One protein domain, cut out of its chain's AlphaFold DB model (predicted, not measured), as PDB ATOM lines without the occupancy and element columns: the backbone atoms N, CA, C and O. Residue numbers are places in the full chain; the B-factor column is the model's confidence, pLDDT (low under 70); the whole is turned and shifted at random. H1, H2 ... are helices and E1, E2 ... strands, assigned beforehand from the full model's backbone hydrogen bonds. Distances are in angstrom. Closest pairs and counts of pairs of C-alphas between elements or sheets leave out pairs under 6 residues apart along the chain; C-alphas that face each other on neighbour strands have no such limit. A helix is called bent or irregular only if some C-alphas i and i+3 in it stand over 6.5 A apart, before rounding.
ATOM      1  N   GLY A 779     228.689 217.574 227.161       84.25
ATOM      2  CA  GLY A 779     227.721 218.627 227.423       84.25
ATOM      3  C   GLY A 779     226.630 218.174 228.377       84.25
ATOM      4  O   GLY A 779     226.734 217.130 229.021       84.25
ATOM      5  N   TYR A 780     225.583 218.988 228.470       87.75
ATOM      6  CA  TYR A 780     224.420 218.730 229.307       87.75
ATOM      7  C   TYR A 780     223.157 218.803 228.449       87.75
ATOM      8  O   TYR A 780     222.871 219.848 227.865       87.75
ATOM      9  N   LEU A 781     222.420 217.699 228.370       86.88
ATOM     10  CA  LEU A 781     221.150 217.562 227.664       86.88
ATOM     11  C   LEU A 781     220.182 216.795 228.570       86.88
ATOM     12  O   LEU A 781     220.374 215.610 228.827       86.88
ATOM     13  N   LEU A 782     219.135 217.461 229.057       87.25
ATOM     14  CA  LEU A 782     218.024 216.767 229.707       87.25
ATOM     15  C   LEU A 782     217.075 216.274 228.609       87.25
ATOM     16  O   LEU A 782     216.593 217.085 227.824       87.25
ATOM     17  N   THR A 783     216.823 214.972 228.537       83.88
ATOM     18  CA  THR A 783     215.944 214.353 227.527       83.88
ATOM     19  C   THR A 783     214.656 213.866 228.190       83.88
ATOM     20  O   THR A 783     214.631 213.720 229.413       83.88
ATOM     21  N   GLU A 784     213.577 213.636 227.432       83.00
ATOM     22  CA  GLU A 784     212.291 213.193 228.017       83.00
ATOM     23  C   GLU A 784     212.474 211.890 228.821       83.00
ATOM     24  O   GLU A 784     212.070 211.817 229.977       83.00
ATOM     25  N   GLN A 785     213.205 210.903 228.283       78.12
ATOM     26  CA  GLN A 785     213.478 209.648 228.995       78.12
ATOM     27  C   GLN A 785     214.355 209.856 230.245       78.12
ATOM     28  O   GLN A 785     214.154 209.194 231.265       78.12
ATOM     29  N   SER A 786     215.314 210.787 230.208       77.19
ATOM     30  CA  SER A 786     216.101 211.166 231.391       77.19
ATOM     31  C   SER A 786     215.263 211.889 232.452       77.19
ATOM     32  O   SER A 786     215.536 211.729 233.643       77.19
ATOM     33  N   LEU A 787     214.239 212.646 232.043       83.38
ATOM     34  CA  LEU A 787     213.284 213.316 232.928       83.38
ATOM     35  C   LEU A 787     212.282 212.328 233.549       83.38
ATOM     36  O   LEU A 787     212.069 212.396 234.756       83.38
ATOM     37  N   ASP A 788     211.746 211.374 232.784       82.19
ATOM     38  CA  ASP A 788     210.862 210.311 233.293       82.19
ATOM     39  C   ASP A 788     211.593 209.401 234.299       82.19
ATOM     40  O   ASP A 788     211.096 209.130 235.396       82.19
ATOM     41  N   ASN A 789     212.828 208.986 233.982       79.69
ATOM     42  CA  ASN A 789     213.670 208.216 234.906       79.69
ATOM     43  C   ASN A 789     213.957 208.993 236.203       79.69
ATOM     44  O   ASN A 789     213.893 208.430 237.296       79.69
ATOM     45  N   LEU A 790     214.259 210.293 236.094       79.50
ATOM     46  CA  LEU A 790     214.475 211.160 237.252       79.50
ATOM     47  C   LEU A 790     213.184 211.360 238.064       79.50
ATOM     48  O   LEU A 790     213.247 211.359 239.290       79.50
ATOM     49  N   TYR A 791     212.025 211.489 237.414       84.75
ATOM     50  CA  TYR A 791     210.729 211.585 238.090       84.75
ATOM     51  C   TYR A 791     210.468 210.353 238.960       84.75
ATOM     52  O   TYR A 791     210.100 210.510 240.121       84.75
ATOM     53  N   HIS A 792     210.734 209.143 238.461       82.62
ATOM     54  CA  HIS A 792     210.583 207.917 239.252       82.62
ATOM     55  C   HIS A 792     211.545 207.840 240.453       82.62
ATOM     56  O   HIS A 792     211.118 207.449 241.541       82.62
ATOM     57  N   GLU A 793     212.807 208.253 240.298       81.50
ATOM     58  CA  GLU A 793     213.767 208.325 241.415       81.50
ATOM     59  C   GLU A 793     213.342 209.364 242.466       81.50
ATOM     60  O   GLU A 793     213.269 209.058 243.657       81.50
ATOM     61  N   MET A 794     212.979 210.576 242.030       81.62
ATOM     62  CA  MET A 794     212.495 211.638 242.918       81.62
ATOM     63  C   MET A 794     211.181 211.260 243.613       81.62
ATOM     64  O   MET A 794     210.986 211.612 244.777       81.62
ATOM     65  N   LEU A 795     210.292 210.534 242.927       84.69
ATOM     66  CA  LEU A 795     209.031 210.037 243.473       84.69
ATOM     67  C   LEU A 795     209.278 209.012 244.578       84.69
ATOM     68  O   LEU A 795     208.634 209.100 245.624       84.69
ATOM     69  N   TYR A 796     210.226 208.089 244.394       84.44
ATOM     70  CA  TYR A 796     210.615 207.149 245.443       84.44
ATOM     71  C   TYR A 796     211.195 207.878 246.663       84.44
ATOM     72  O   TYR A 796     210.677 207.720 247.770       84.44
ATOM     73  N   ASP A 797     212.198 208.737 246.463       81.50
ATOM     74  CA  ASP A 797     212.854 209.476 247.548       81.50
ATOM     75  C   ASP A 797     211.876 210.361 248.331       81.50
ATOM     76  O   ASP A 797     211.895 210.382 249.563       81.50
ATOM     77  N   GLU A 798     210.999 211.095 247.645       84.44
ATOM     78  CA  GLU A 798     210.008 211.951 248.295       84.44
ATOM     79  C   GLU A 798     208.915 211.132 249.000       84.44
ATOM     80  O   GLU A 798     208.539 211.468 250.125       84.44
ATOM     81  N   THR A 799     208.470 210.015 248.412       85.50
ATOM     82  CA  THR A 799     207.542 209.082 249.074       85.50
ATOM     83  C   THR A 799     208.156 208.524 250.356       85.50
ATOM     84  O   THR A 799     207.488 208.508 251.386       85.50
ATOM     85  N   MET A 800     209.436 208.138 250.339       82.62
ATOM     86  CA  MET A 800     210.139 207.615 251.515       82.62
ATOM     87  C   MET A 800     210.375 208.686 252.594       82.62
ATOM     88  O   MET A 800     210.215 208.392 253.782       82.62
ATOM     89  N   LYS A 801     210.682 209.939 252.217       84.19
ATOM     90  CA  LYS A 801     210.748 211.081 253.156       84.19
ATOM     91  C   LYS A 801     209.397 211.326 253.834       84.19
ATOM     92  O   LYS A 801     209.342 211.446 255.059       84.19
ATOM     93  N   LEU A 802     208.315 211.379 253.053       86.25
ATOM     94  CA  LEU A 802     206.954 211.583 253.557       86.25
ATOM     95  C   LEU A 802     206.494 210.410 254.431       86.25
ATOM     96  O   LEU A 802     205.948 210.641 255.509       86.25
ATOM     97  N   LEU A 803     206.756 209.170 254.014       83.31
ATOM     98  CA  LEU A 803     206.424 207.966 254.771       83.31
ATOM     99  C   LEU A 803     207.129 207.969 256.128       83.31
ATOM    100  O   LEU A 803     206.456 207.856 257.150       83.31
ATOM    101  N   LYS A 804     208.449 208.208 256.156       82.62
ATOM    102  CA  LYS A 804     209.209 208.335 257.405       82.62
ATOM    103  C   LYS A 804     208.644 209.442 258.299       82.62
ATOM    104  O   LYS A 804     208.304 209.175 259.444       82.62
ATOM    105  N   SER A 805     208.466 210.654 257.767       83.00
ATOM    106  CA  SER A 805     207.945 211.783 258.549       83.00
ATOM    107  C   SER A 805     206.535 211.536 259.099       83.00
ATOM    108  O   SER A 805     206.208 212.056 260.164       83.00
ATOM    109  N   ASN A 806     205.697 210.767 258.397       81.69
ATOM    110  CA  ASN A 806     204.368 210.398 258.879       81.69
ATOM    111  C   ASN A 806     204.422 209.253 259.905       81.69
ATOM    112  O   ASN A 806     203.665 209.292 260.868       81.69
ATOM    113  N   MET A 807     205.316 208.272 259.753       77.81
ATOM    114  CA  MET A 807     205.539 207.222 260.760       77.81
ATOM    115  C   MET A 807     206.068 207.809 262.076       77.81
ATOM    116  O   MET A 807     205.523 207.501 263.137       77.81
ATOM    117  N   ASP A 808     207.046 208.719 261.993       76.44
ATOM    118  CA  ASP A 808     207.592 209.468 263.129       76.44
ATOM    119  C   ASP A 808     206.488 210.301 263.822       76.44
ATOM    120  O   ASP A 808     206.364 210.289 265.046       76.44
ATOM    121  N   ALA A 809     205.628 210.981 263.048       77.31
ATOM    122  CA  ALA A 809     204.523 211.794 263.576       77.31
ATOM    123  C   ALA A 809     203.343 210.977 264.142       77.31
ATOM    124  O   ALA A 809     202.587 211.490 264.970       77.31
ATOM    125  N   LEU A 810     203.167 209.727 263.702       74.44
ATOM    126  CA  LEU A 810     202.142 208.800 264.197       74.44
ATOM    127  C   LEU A 810     202.632 207.924 265.365       74.44
ATOM    128  O   LEU A 810     201.816 207.234 265.973       74.44
ATOM    129  N   GLY A 811     203.930 207.956 265.696       68.88
ATOM    130  CA  GLY A 811     204.510 207.189 266.804       68.88
ATOM    131  C   GLY A 811     204.455 205.673 266.592       68.88
ATOM    132  O   GLY A 811     204.207 204.927 267.538       68.88
ATOM    133  N   LEU A 812     204.616 205.217 265.347       66.44
ATOM    134  CA  LEU A 812     204.501 203.803 264.989       66.44
ATOM    135  C   LEU A 812     205.819 203.063 265.273       66.44
ATOM    136  O   LEU A 812     206.818 203.305 264.602       66.44
ATOM    137  N   GLU A 813     205.805 202.115 266.214       60.44
ATOM    138  CA  GLU A 813     206.914 201.177 266.461       60.44
ATOM    139  C   GLU A 813     206.678 199.810 265.770       60.44
ATOM    140  O   GLU A 813     205.524 199.404 265.605       60.44
ATOM    141  N   PRO A 814     207.733 199.066 265.369       63.44
ATOM    142  CA  PRO A 814     207.587 197.736 264.768       63.44
ATOM    143  C   PRO A 814     207.084 196.664 265.761       63.44
ATOM    144  O   PRO A 814     207.434 196.719 266.941       63.44
ATOM    145  N   PRO A 815     206.389 195.601 265.300       55.38
ATOM    146  CA  PRO A 815     206.035 195.300 263.913       55.38
ATOM    147  C   PRO A 815     204.737 195.987 263.461       55.38
ATOM    148  O   PRO A 815     203.774 196.107 264.215       55.38
ATOM    149  N   TYR A 816     204.708 196.393 262.194       63.91
ATOM    150  CA  TYR A 816     203.600 197.131 261.588       63.91
ATOM    151  C   TYR A 816     202.511 196.214 261.009       63.91
ATOM    152  O   TYR A 816     202.777 195.071 260.646       63.91
ATOM    153  N   ASN A 817     201.294 196.746 260.866       70.31
ATOM    154  CA  ASN A 817     200.234 196.125 260.071       70.31
ATOM    155  C   ASN A 817     200.414 196.493 258.586       70.31
ATOM    156  O   ASN A 817     200.446 197.678 258.251       70.31
ATOM    157  N   GLU A 818     200.504 195.489 257.712       68.12
ATOM    158  CA  GLU A 818     200.737 195.653 256.268       68.12
ATOM    159  C   GLU A 818     199.661 196.527 255.603       68.12
ATOM    160  O   GLU A 818     200.002 197.470 254.897       68.12
ATOM    161  N   GLU A 819     198.378 196.317 255.923       72.88
ATOM    162  CA  GLU A 819     197.247 197.083 255.362       72.88
ATOM    163  C   GLU A 819     197.319 198.584 255.722       72.88
ATOM    164  O   GLU A 819     196.954 199.456 254.933       72.88
ATOM    165  N   GLN A 820     197.837 198.913 256.911       67.00
ATOM    166  CA  GLN A 820     198.018 200.304 257.342       67.00
ATOM    167  C   GLN A 820     199.265 200.946 256.722       67.00
ATOM    168  O   GLN A 820     199.235 202.137 256.412       67.00
ATOM    169  N   LEU A 821     200.335 200.171 256.512       73.75
ATOM    170  CA  LEU A 821     201.510 200.616 255.760       73.75
ATOM    171  C   LEU A 821     201.173 200.878 254.292       73.75
ATOM    172  O   LEU A 821     201.591 201.903 253.765       73.75
ATOM    173  N   GLU A 822     200.397 200.002 253.651       79.25
ATOM    174  CA  GLU A 822     199.988 200.139 252.252       79.25
ATOM    175  C   GLU A 822     199.199 201.440 252.043       79.25
ATOM    176  O   GLU A 822     199.642 202.312 251.291       79.25
ATOM    177  N   ILE A 823     198.122 201.649 252.816       80.38
ATOM    178  CA  ILE A 823     197.308 202.878 252.780       80.38
ATOM    179  C   ILE A 823     198.149 204.133 253.076       80.38
ATOM    180  O   ILE A 823     197.981 205.161 252.411       80.38
ATOM    181  N   LEU A 824     199.060 204.077 254.056       80.00
ATOM    182  CA  LEU A 824     199.925 205.214 254.385       80.00
ATOM    183  C   LEU A 824     200.933 205.505 253.264       80.00
ATOM    184  O   LEU A 824     201.160 206.672 252.944       80.00
ATOM    185  N   SER A 825     201.517 204.466 252.663       81.81
ATOM    186  CA  SER A 825     202.503 204.587 251.587       81.81
ATOM    187  C   SER A 825     201.887 205.175 250.317       81.81
ATOM    188  O   SER A 825     202.433 206.137 249.783       81.81
ATOM    189  N   GLU A 826     200.697 204.723 249.910       86.44
ATOM    190  CA  GLU A 826     199.974 205.270 248.757       86.44
ATOM    191  C   GLU A 826     199.541 206.725 249.008       86.44
ATOM    192  O   GLU A 826     199.715 207.599 248.158       86.44
ATOM    193  N   GLY A 827     199.091 207.031 250.232       85.38
ATOM    194  CA  GLY A 827     198.792 208.399 250.667       85.38
ATOM    195  C   GLY A 827     200.015 209.328 250.769       85.38
ATOM    196  O   GLY A 827     199.848 210.552 250.807       85.38
ATOM    197  N   CYS A 828     201.235 208.779 250.807       88.06
ATOM    198  CA  CYS A 828     202.486 209.526 250.641       88.06
ATOM    199  C   CYS A 828     202.863 209.653 249.159       88.06
ATOM    200  O   CYS A 828     203.249 210.743 248.734       88.06
ATOM    201  N   ARG A 829     202.690 208.578 248.379       88.75
ATOM    202  CA  ARG A 829     202.995 208.499 246.945       88.75
ATOM    203  C   ARG A 829     202.250 209.576 246.159       88.75
ATOM    204  O   ARG A 829     202.891 210.399 245.521       88.75
ATOM    205  N   VAL A 830     200.928 209.670 246.317       88.69
ATOM    206  CA  VAL A 830     200.095 210.677 245.626       88.69
ATOM    207  C   VAL A 830     200.533 212.118 245.943       88.69
ATOM    208  O   VAL A 830     200.582 212.963 245.054       88.69
ATOM    209  N   LYS A 831     200.930 212.411 247.189       86.94
ATOM    210  CA  LYS A 831     201.433 213.748 247.574       86.94
ATOM    211  C   LYS A 831     202.808 214.056 246.979       86.94
ATOM    212  O   LYS A 831     203.109 215.215 246.698       86.94
ATOM    213  N   ALA A 832     203.648 213.038 246.804       86.62
ATOM    214  CA  ALA A 832     204.908 213.176 246.092       86.62
ATOM    215  C   ALA A 832     204.666 213.416 244.589       86.62
ATOM    216  O   ALA A 832     205.287 214.320 244.035       86.62
ATOM    217  N   GLU A 833     203.712 212.719 243.956       88.19
ATOM    218  CA  GLU A 833     203.290 212.984 242.566       88.19
ATOM    219  C   GLU A 833     202.831 214.445 242.388       88.19
ATOM    220  O   GLU A 833     203.380 215.160 241.551       88.19
ATOM    221  N   GLU A 834     201.921 214.943 243.239       87.06
ATOM    222  CA  GLU A 834     201.464 216.347 243.219       87.06
ATOM    223  C   GLU A 834     202.620 217.361 243.350       87.06
ATOM    224  O   GLU A 834     202.650 218.383 242.656       87.06
ATOM    225  N   LYS A 835     203.604 217.090 244.223       82.56
ATOM    226  CA  LYS A 835     204.784 217.953 244.421       82.56
ATOM    227  C   LYS A 835     205.703 217.960 243.192       82.56
ATOM    228  O   LYS A 835     206.305 218.998 242.886       82.56
ATOM    229  N   LEU A 836     205.836 216.819 242.515       85.75
ATOM    230  CA  LEU A 836     206.809 216.575 241.448       85.75
ATOM    231  C   LEU A 836     206.295 216.912 240.046       85.75
ATOM    232  O   LEU A 836     207.091 217.377 239.234       85.75
ATOM    233  N   GLU A 837     204.994 216.789 239.780       84.81
ATOM    234  CA  GLU A 837     204.383 217.192 238.501       84.81
ATOM    235  C   GLU A 837     204.736 218.653 238.150       84.81
ATOM    236  O   GLU A 837     205.085 218.958 237.010       84.81
ATOM    237  N   THR A 838     204.773 219.548 239.149       82.19
ATOM    238  CA  THR A 838     205.238 220.939 238.960       82.19
ATOM    239  C   THR A 838     206.689 221.024 238.465       82.19
ATOM    240  O   THR A 838     206.978 221.784 237.548       82.19
ATOM    241  N   VAL A 839     207.594 220.203 239.016       82.81
ATOM    242  CA  VAL A 839     209.014 220.157 238.621       82.81
ATOM    243  C   VAL A 839     209.154 219.674 237.181       82.81
ATOM    244  O   VAL A 839     209.922 220.247 236.416       82.81
ATOM    245  N   VAL A 840     208.406 218.633 236.803       84.81
ATOM    246  CA  VAL A 840     208.425 218.065 235.447       84.81
ATOM    247  C   VAL A 840     207.907 219.082 234.429       84.81
ATOM    248  O   VAL A 840     208.523 219.262 233.377       84.81
ATOM    249  N   GLN A 841     206.821 219.797 234.740       85.88
ATOM    250  CA  GLN A 841     206.282 220.844 233.867       85.88
ATOM    251  C   GLN A 841     207.254 222.021 233.686       85.88
ATOM    252  O   GLN A 841     207.462 222.453 232.550       85.88
ATOM    253  N   ASP A 842     207.908 222.484 234.757       86.62
ATOM    254  CA  ASP A 842     208.943 223.524 234.672       86.62
ATOM    255  C   ASP A 842     210.161 223.036 233.855       86.62
ATOM    256  O   ASP A 842     210.642 223.739 232.960       86.62
ATOM    257  N   LEU A 843     210.637 221.806 234.098       86.75
ATOM    258  CA  LEU A 843     211.801 221.217 233.419       86.75
ATOM    259  C   LEU A 843     211.576 220.932 231.929       86.75
ATOM    260  O   LEU A 843     212.518 221.096 231.151       86.75
ATOM    261  N   ARG A 844     210.357 220.587 231.488       87.31
ATOM    262  CA  ARG A 844     210.034 220.401 230.053       87.31
ATOM    263  C   ARG A 844     210.412 221.606 229.191       87.31
ATOM    264  O   ARG A 844     210.726 221.453 228.014       87.31
ATOM    265  N   SER A 845     210.466 222.806 229.769       83.88
ATOM    266  CA  SER A 845     210.916 224.012 229.067       83.88
ATOM    267  C   SER A 845     212.413 224.021 228.699       83.88
ATOM    268  O   SER A 845     212.803 224.811 227.834       83.88
ATOM    269  N   ILE A 846     213.243 223.152 229.293       87.69
ATOM    270  CA  ILE A 846     214.669 222.960 228.960       87.69
ATOM    271  C   ILE A 846     215.000 221.573 228.389       87.69
ATOM    272  O   ILE A 846     216.149 221.334 228.012       87.69
ATOM    273  N   VAL A 847     214.019 220.673 228.292       88.62
ATOM    274  CA  VAL A 847     214.211 219.355 227.676       88.62
ATOM    275  C   VAL A 847     214.611 219.502 226.202       88.62
ATOM    276  O   VAL A 847     214.179 220.418 225.499       88.62
ATOM    277  N   ASN A 848     215.495 218.611 225.753       85.62
ATOM    278  CA  ASN A 848     216.114 218.573 224.429       85.62
ATOM    279  C   ASN A 848     216.907 219.848 224.048       85.62
ATOM    280  O   ASN A 848     217.237 220.045 222.877       85.62
ATOM    281  N   LYS A 849     217.273 220.698 225.023       86.88
ATOM    282  CA  LYS A 849     218.229 221.806 224.841       86.88
ATOM    283  C   LYS A 849     219.609 221.430 225.374       86.88
ATOM    284  O   LYS A 849     219.746 220.988 226.511       86.88
ATOM    285  N   GLU A 850     220.631 221.636 224.549       85.19
ATOM    286  CA  GLU A 850     222.026 221.362 224.898       85.19
ATOM    287  C   GLU A 850     222.696 222.576 225.555       85.19
ATOM    288  O   GLU A 850     222.587 223.708 225.078       85.19
ATOM    289  N   TYR A 851     223.460 222.319 226.616       87.31
ATOM    290  CA  TYR A 851     224.258 223.303 227.334       87.31
ATOM    291  C   TYR A 851     225.719 222.841 227.389       87.31
ATOM    292  O   TYR A 851     226.024 221.759 227.889       87.31
ATOM    293  N   LYS A 852     226.647 223.681 226.911       80.62
ATOM    294  CA  LYS A 852     228.073 223.329 226.748       80.62
ATOM    295  C   LYS A 852     228.803 222.969 228.059       80.62
ATOM    296  O   LYS A 852     229.881 222.391 228.013       80.62
ATOM    297  N   ASN A 853     228.293 223.363 229.228       83.94
ATOM    298  CA  ASN A 853     228.955 223.120 230.513       83.94
ATOM    299  C   ASN A 853     227.990 223.224 231.708       83.94
ATOM    300  O   ASN A 853     226.916 223.822 231.607       83.94
ATOM    301  N   ALA A 854     228.415 222.684 232.856       84.62
ATOM    302  CA  ALA A 854     227.629 222.658 234.088       84.62
ATOM    303  C   ALA A 854     227.167 224.050 234.575       84.62
ATOM    304  O   ALA A 854     226.011 224.148 234.980       84.62
ATOM    305  N   PRO A 855     227.977 225.133 234.527       89.25
ATOM    306  CA  PRO A 855     227.492 226.485 234.812       89.25
ATOM    307  C   PRO A 855     226.304 226.903 233.940       89.25
ATOM    308  O   PRO A 855     225.267 227.261 234.484       89.25
ATOM    309  N   ALA A 856     226.401 226.769 232.612       89.12
ATOM    310  CA  ALA A 856     225.316 227.140 231.701       89.12
ATOM    311  C   ALA A 856     224.029 226.326 231.943       89.12
ATOM    312  O   ALA A 856     222.929 226.869 231.837       89.12
ATOM    313  N   PHE A 857     224.159 225.047 232.313       91.69
ATOM    314  CA  PHE A 857     223.020 224.212 232.702       91.69
ATOM    315  C   PHE A 857     222.424 224.632 234.058       91.69
ATOM    316  O   PHE A 857     221.209 224.785 234.167       91.69
ATOM    317  N   LYS A 858     223.252 224.906 235.081       91.12
ATOM    318  CA  LYS A 858     222.792 225.435 236.381       91.12
ATOM    319  C   LYS A 858     222.080 226.782 236.237       91.12
ATOM    320  O   LYS A 858     221.067 227.001 236.896       91.12
ATOM    321  N   ASP A 859     222.583 227.670 235.385       92.06
ATOM    322  CA  ASP A 859     221.963 228.973 235.137       92.06
ATOM    323  C   ASP A 859     220.585 228.807 234.470       92.06
ATOM    324  O   ASP A 859     219.625 229.465 234.874       92.06
ATOM    325  N   ALA A 860     220.439 227.859 233.537       91.56
ATOM    326  CA  ALA A 860     219.140 227.501 232.965       91.56
ATOM    327  C   ALA A 860     218.179 226.896 234.005       91.56
ATOM    328  O   ALA A 860     217.023 227.313 234.077       91.56
ATOM    329  N   LEU A 861     218.651 225.985 234.867       90.88
ATOM    330  CA  LEU A 861     217.852 225.462 235.982       90.88
ATOM    331  C   LEU A 861     217.336 226.586 236.890       90.88
ATOM    332  O   LEU A 861     216.159 226.598 237.238       90.88
ATOM    333  N   LYS A 862     218.180 227.569 237.231       93.00
ATOM    334  CA  LYS A 862     217.801 228.714 238.081       93.00
ATOM    335  C   LYS A 862     216.774 229.640 237.424       93.00
ATOM    336  O   LYS A 862     215.953 230.210 238.138       93.00
ATOM    337  N   VAL A 863     216.788 229.773 236.093       92.19
ATOM    338  CA  VAL A 863     215.779 230.539 235.337       92.19
ATOM    339  C   VAL A 863     214.400 229.873 235.383       92.19
ATOM    340  O   VAL A 863     213.400 230.585 235.431       92.19
ATOM    341  N   HIS A 864     214.337 228.538 235.383       88.94
ATOM    342  CA  HIS A 864     213.077 227.798 235.240       88.94
ATOM    343  C   HIS A 864     212.501 227.245 236.554       88.94
ATOM    344  O   HIS A 864     211.291 227.290 236.731       88.94
ATOM    345  N   LEU A 865     213.334 226.798 237.499       87.50
ATOM    346  CA  LEU A 865     212.902 226.286 238.814       87.50
ATOM    347  C   LEU A 865     212.996 227.325 239.948       87.50
ATOM    348  O   LEU A 865     212.543 227.069 241.065       87.50
ATOM    349  N   GLY A 866     213.624 228.478 239.693       87.12
ATOM    350  CA  GLY A 866     214.038 229.423 240.731       87.12
ATOM    351  C   GLY A 866     215.277 228.951 241.507       87.12
ATOM    352  O   GLY A 866     215.606 227.768 241.543       87.12
ATOM    353  N   THR A 867     215.997 229.889 242.129       87.00
ATOM    354  CA  THR A 867     217.348 229.641 242.669       87.00
ATOM    355  C   THR A 867     217.416 228.506 243.694       87.00
ATOM    356  O   THR A 867     218.275 227.641 243.570       87.00
ATOM    357  N   GLU A 868     216.516 228.500 244.678       84.88
ATOM    358  CA  GLU A 868     216.513 227.555 245.805       84.88
ATOM    359  C   GLU A 868     216.279 226.109 245.339       84.88
ATOM    360  O   GLU A 868     217.111 225.235 245.575       84.88
ATOM    361  N   ARG A 869     215.204 225.881 244.571       82.88
ATOM    362  CA  ARG A 869     214.842 224.566 244.013       82.88
ATOM    363  C   ARG A 869     215.857 224.088 242.964       82.88
ATOM    364  O   ARG A 869     216.125 222.894 242.857       82.88
ATOM    365  N   ALA A 870     216.470 225.007 242.215       85.38
ATOM    366  CA  ALA A 870     217.550 224.683 241.286       85.38
ATOM    367  C   ALA A 870     218.851 224.272 241.996       85.38
ATOM    368  O   ALA A 870     219.534 223.376 241.504       85.38
ATOM    369  N   ASP A 871     219.215 224.897 243.120       86.00
ATOM    370  CA  ASP A 871     220.398 224.501 243.898       86.00
ATOM    371  C   ASP A 871     220.180 223.176 244.651       86.00
ATOM    372  O   ASP A 871     221.103 222.364 244.688       86.00
ATOM    373  N   GLU A 872     218.964 222.910 245.153       83.19
ATOM    374  CA  GLU A 872     218.569 221.608 245.727       83.19
ATOM    375  C   GLU A 872     218.722 220.467 244.703       83.19
ATOM    376  O   GLU A 872     219.363 219.455 244.981       83.19
ATOM    377  N   LEU A 873     218.163 220.633 243.499       81.31
ATOM    378  CA  LEU A 873     218.084 219.557 242.502       81.31
ATOM    379  C   LEU A 873     219.310 219.458 241.579       81.31
ATOM    380  O   LEU A 873     219.510 218.429 240.927       81.31
ATOM    381  N   SER A 874     220.162 220.490 241.536       82.88
ATOM    382  CA  SER A 874     221.371 220.545 240.693       82.88
ATOM    383  C   SER A 874     222.274 219.303 240.759       82.88
ATOM    384  O   SER A 874     222.726 218.887 239.693       82.88
ATOM    385  N   PRO A 875     222.578 218.691 241.925       80.94
ATOM    386  CA  PRO A 875     223.473 217.529 241.984       80.94
ATOM    387  C   PRO A 875     222.936 216.317 241.210       80.94
ATOM    388  O   PRO A 875     223.687 215.655 240.494       80.94
ATOM    389  N   HIS A 876     221.627 216.067 241.301       78.31
ATOM    390  CA  HIS A 876     220.956 214.962 240.616       78.31
ATOM    391  C   HIS A 876     220.781 215.275 239.125       78.31
ATOM    392  O   HIS A 876     221.174 214.481 238.269       78.31
ATOM    393  N   LEU A 877     220.274 216.472 238.806       83.25
ATOM    394  CA  LEU A 877     220.056 216.922 237.429       83.25
ATOM    395  C   LEU A 877     221.353 216.989 236.615       83.25
ATOM    396  O   LEU A 877     221.353 216.591 235.454       83.25
ATOM    397  N   LEU A 878     222.474 217.424 237.205       84.62
ATOM    398  CA  LEU A 878     223.774 217.401 236.528       84.62
ATOM    399  C   LEU A 878     224.222 215.978 236.190       84.62
ATOM    400  O   LEU A 878     224.696 215.764 235.080       84.62
ATOM    401  N   LYS A 879     224.054 215.008 237.103       81.00
ATOM    402  CA  LYS A 879     224.431 213.607 236.850       81.00
ATOM    403  C   LYS A 879     223.552 212.947 235.777       81.00
ATOM    404  O   LYS A 879     224.032 212.063 235.082       81.00
ATOM    405  N   LYS A 880     222.288 213.366 235.641       82.75
ATOM    406  CA  LYS A 880     221.341 212.831 234.641       82.75
ATOM    407  C   LYS A 880     221.423 213.511 233.275       82.75
ATOM    408  O   LYS A 880     221.167 212.857 232.273       82.75
ATOM    409  N   ALA A 881     221.744 214.803 233.232       85.00
ATOM    410  CA  ALA A 881     221.850 215.555 231.984       85.00
ATOM    411  C   ALA A 881     223.260 215.531 231.377       85.00
ATOM    412  O   ALA A 881     223.394 215.779 230.181       85.00
ATOM    413  N   HIS A 882     224.317 215.278 232.162       85.31
ATOM    414  CA  HIS A 882     225.672 215.141 231.617       85.31
ATOM    415  C   HIS A 882     225.726 213.991 230.616       85.31
ATOM    416  O   HIS A 882     225.328 212.871 230.929       85.31
ATOM    417  N   TYR A 883     226.260 214.261 229.429       81.62
ATOM    418  CA  TYR A 883     226.593 213.225 228.467       81.62
ATOM    419  C   TYR A 883     228.034 213.390 227.988       81.62
ATOM    420  O   TYR A 883     228.536 214.501 227.802       81.62
ATOM    421  N   GLN A 884     228.658 212.253 227.697       77.19
ATOM    422  CA  GLN A 884     229.909 212.161 226.960       77.19
ATOM    423  C   GLN A 884     229.680 211.227 225.764       77.19
ATOM    424  O   GLN A 884     229.124 210.138 225.913       77.19
ATOM    425  N   THR A 885     230.071 211.650 224.561       75.81
ATOM    426  CA  THR A 885     230.103 210.775 223.383       75.81
ATOM    427  C   THR A 885     231.521 210.629 222.861       75.81
ATOM    428  O   THR A 885     232.267 211.605 222.769       75.81
ATOM    429  N   ASN A 886     231.864 209.396 222.499       75.81
ATOM    430  CA  ASN A 886     233.048 209.040 221.731       75.81
ATOM    431  C   ASN A 886     232.661 208.067 220.600       75.81
ATOM    432  O   ASN A 886     233.370 207.103 220.340       75.81
TER     433      ASN A 886
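Overview. This is residues 779 to 886 of the 1183 residues of an uncharacterized protein of candidate division LCP-89 bacterium B3_LCP (UniProt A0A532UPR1). A long helical hairpin, H1 and H2, has a small head at one end, made of the shorter helices H3 and H4 and a two-stranded antiparallel sheet, E1 and E2. The 108 printed residues run E1, H1, H2, H3, H4, E2 and are mostly helix. The whole is loose, with radius of gyration of the C-alphas 16.9 A, spanning 51 by 30 by 20 A.

Along the chain. E1, residues 779 to 781, begins at C-alpha 779 (227.721, 218.627, 227.423). H1, residues 784 to 810, spans 37.8 A; H2, residues 818 to 844, 37.2 A, with a kink of 28 degrees near 838. H3 is residues 854 to 865. H4, residues 867 to 881, is irregular: C-alphas 872 and 875 are 7.4 A apart. E2, residues 882 to 885, ends at C-alpha 885 (230.103, 210.775, 223.383).

Arrangement. E1 and E2 have N 779 and O 883 within hydrogen-bond range, 3.1 A. H1 and H2 touch, opposite ways at a steep tilt of 42 degrees; their closest C-alphas, Thr 799 and Arg 829, are 5.1 A apart. H3 and H4 touch, closest C-alphas Lys 862 and Ala 870, 5.2 A. Every O i to N i+4 pair is within range in H1 and H3, 20 of 23 in H2, 9 of 11 in H4.

Size, cuts and confidence. The printed part has no cut and no long link. Residues 808 to 820 stand free; pLDDT is under 70 at 811 to 816, 818 and 820.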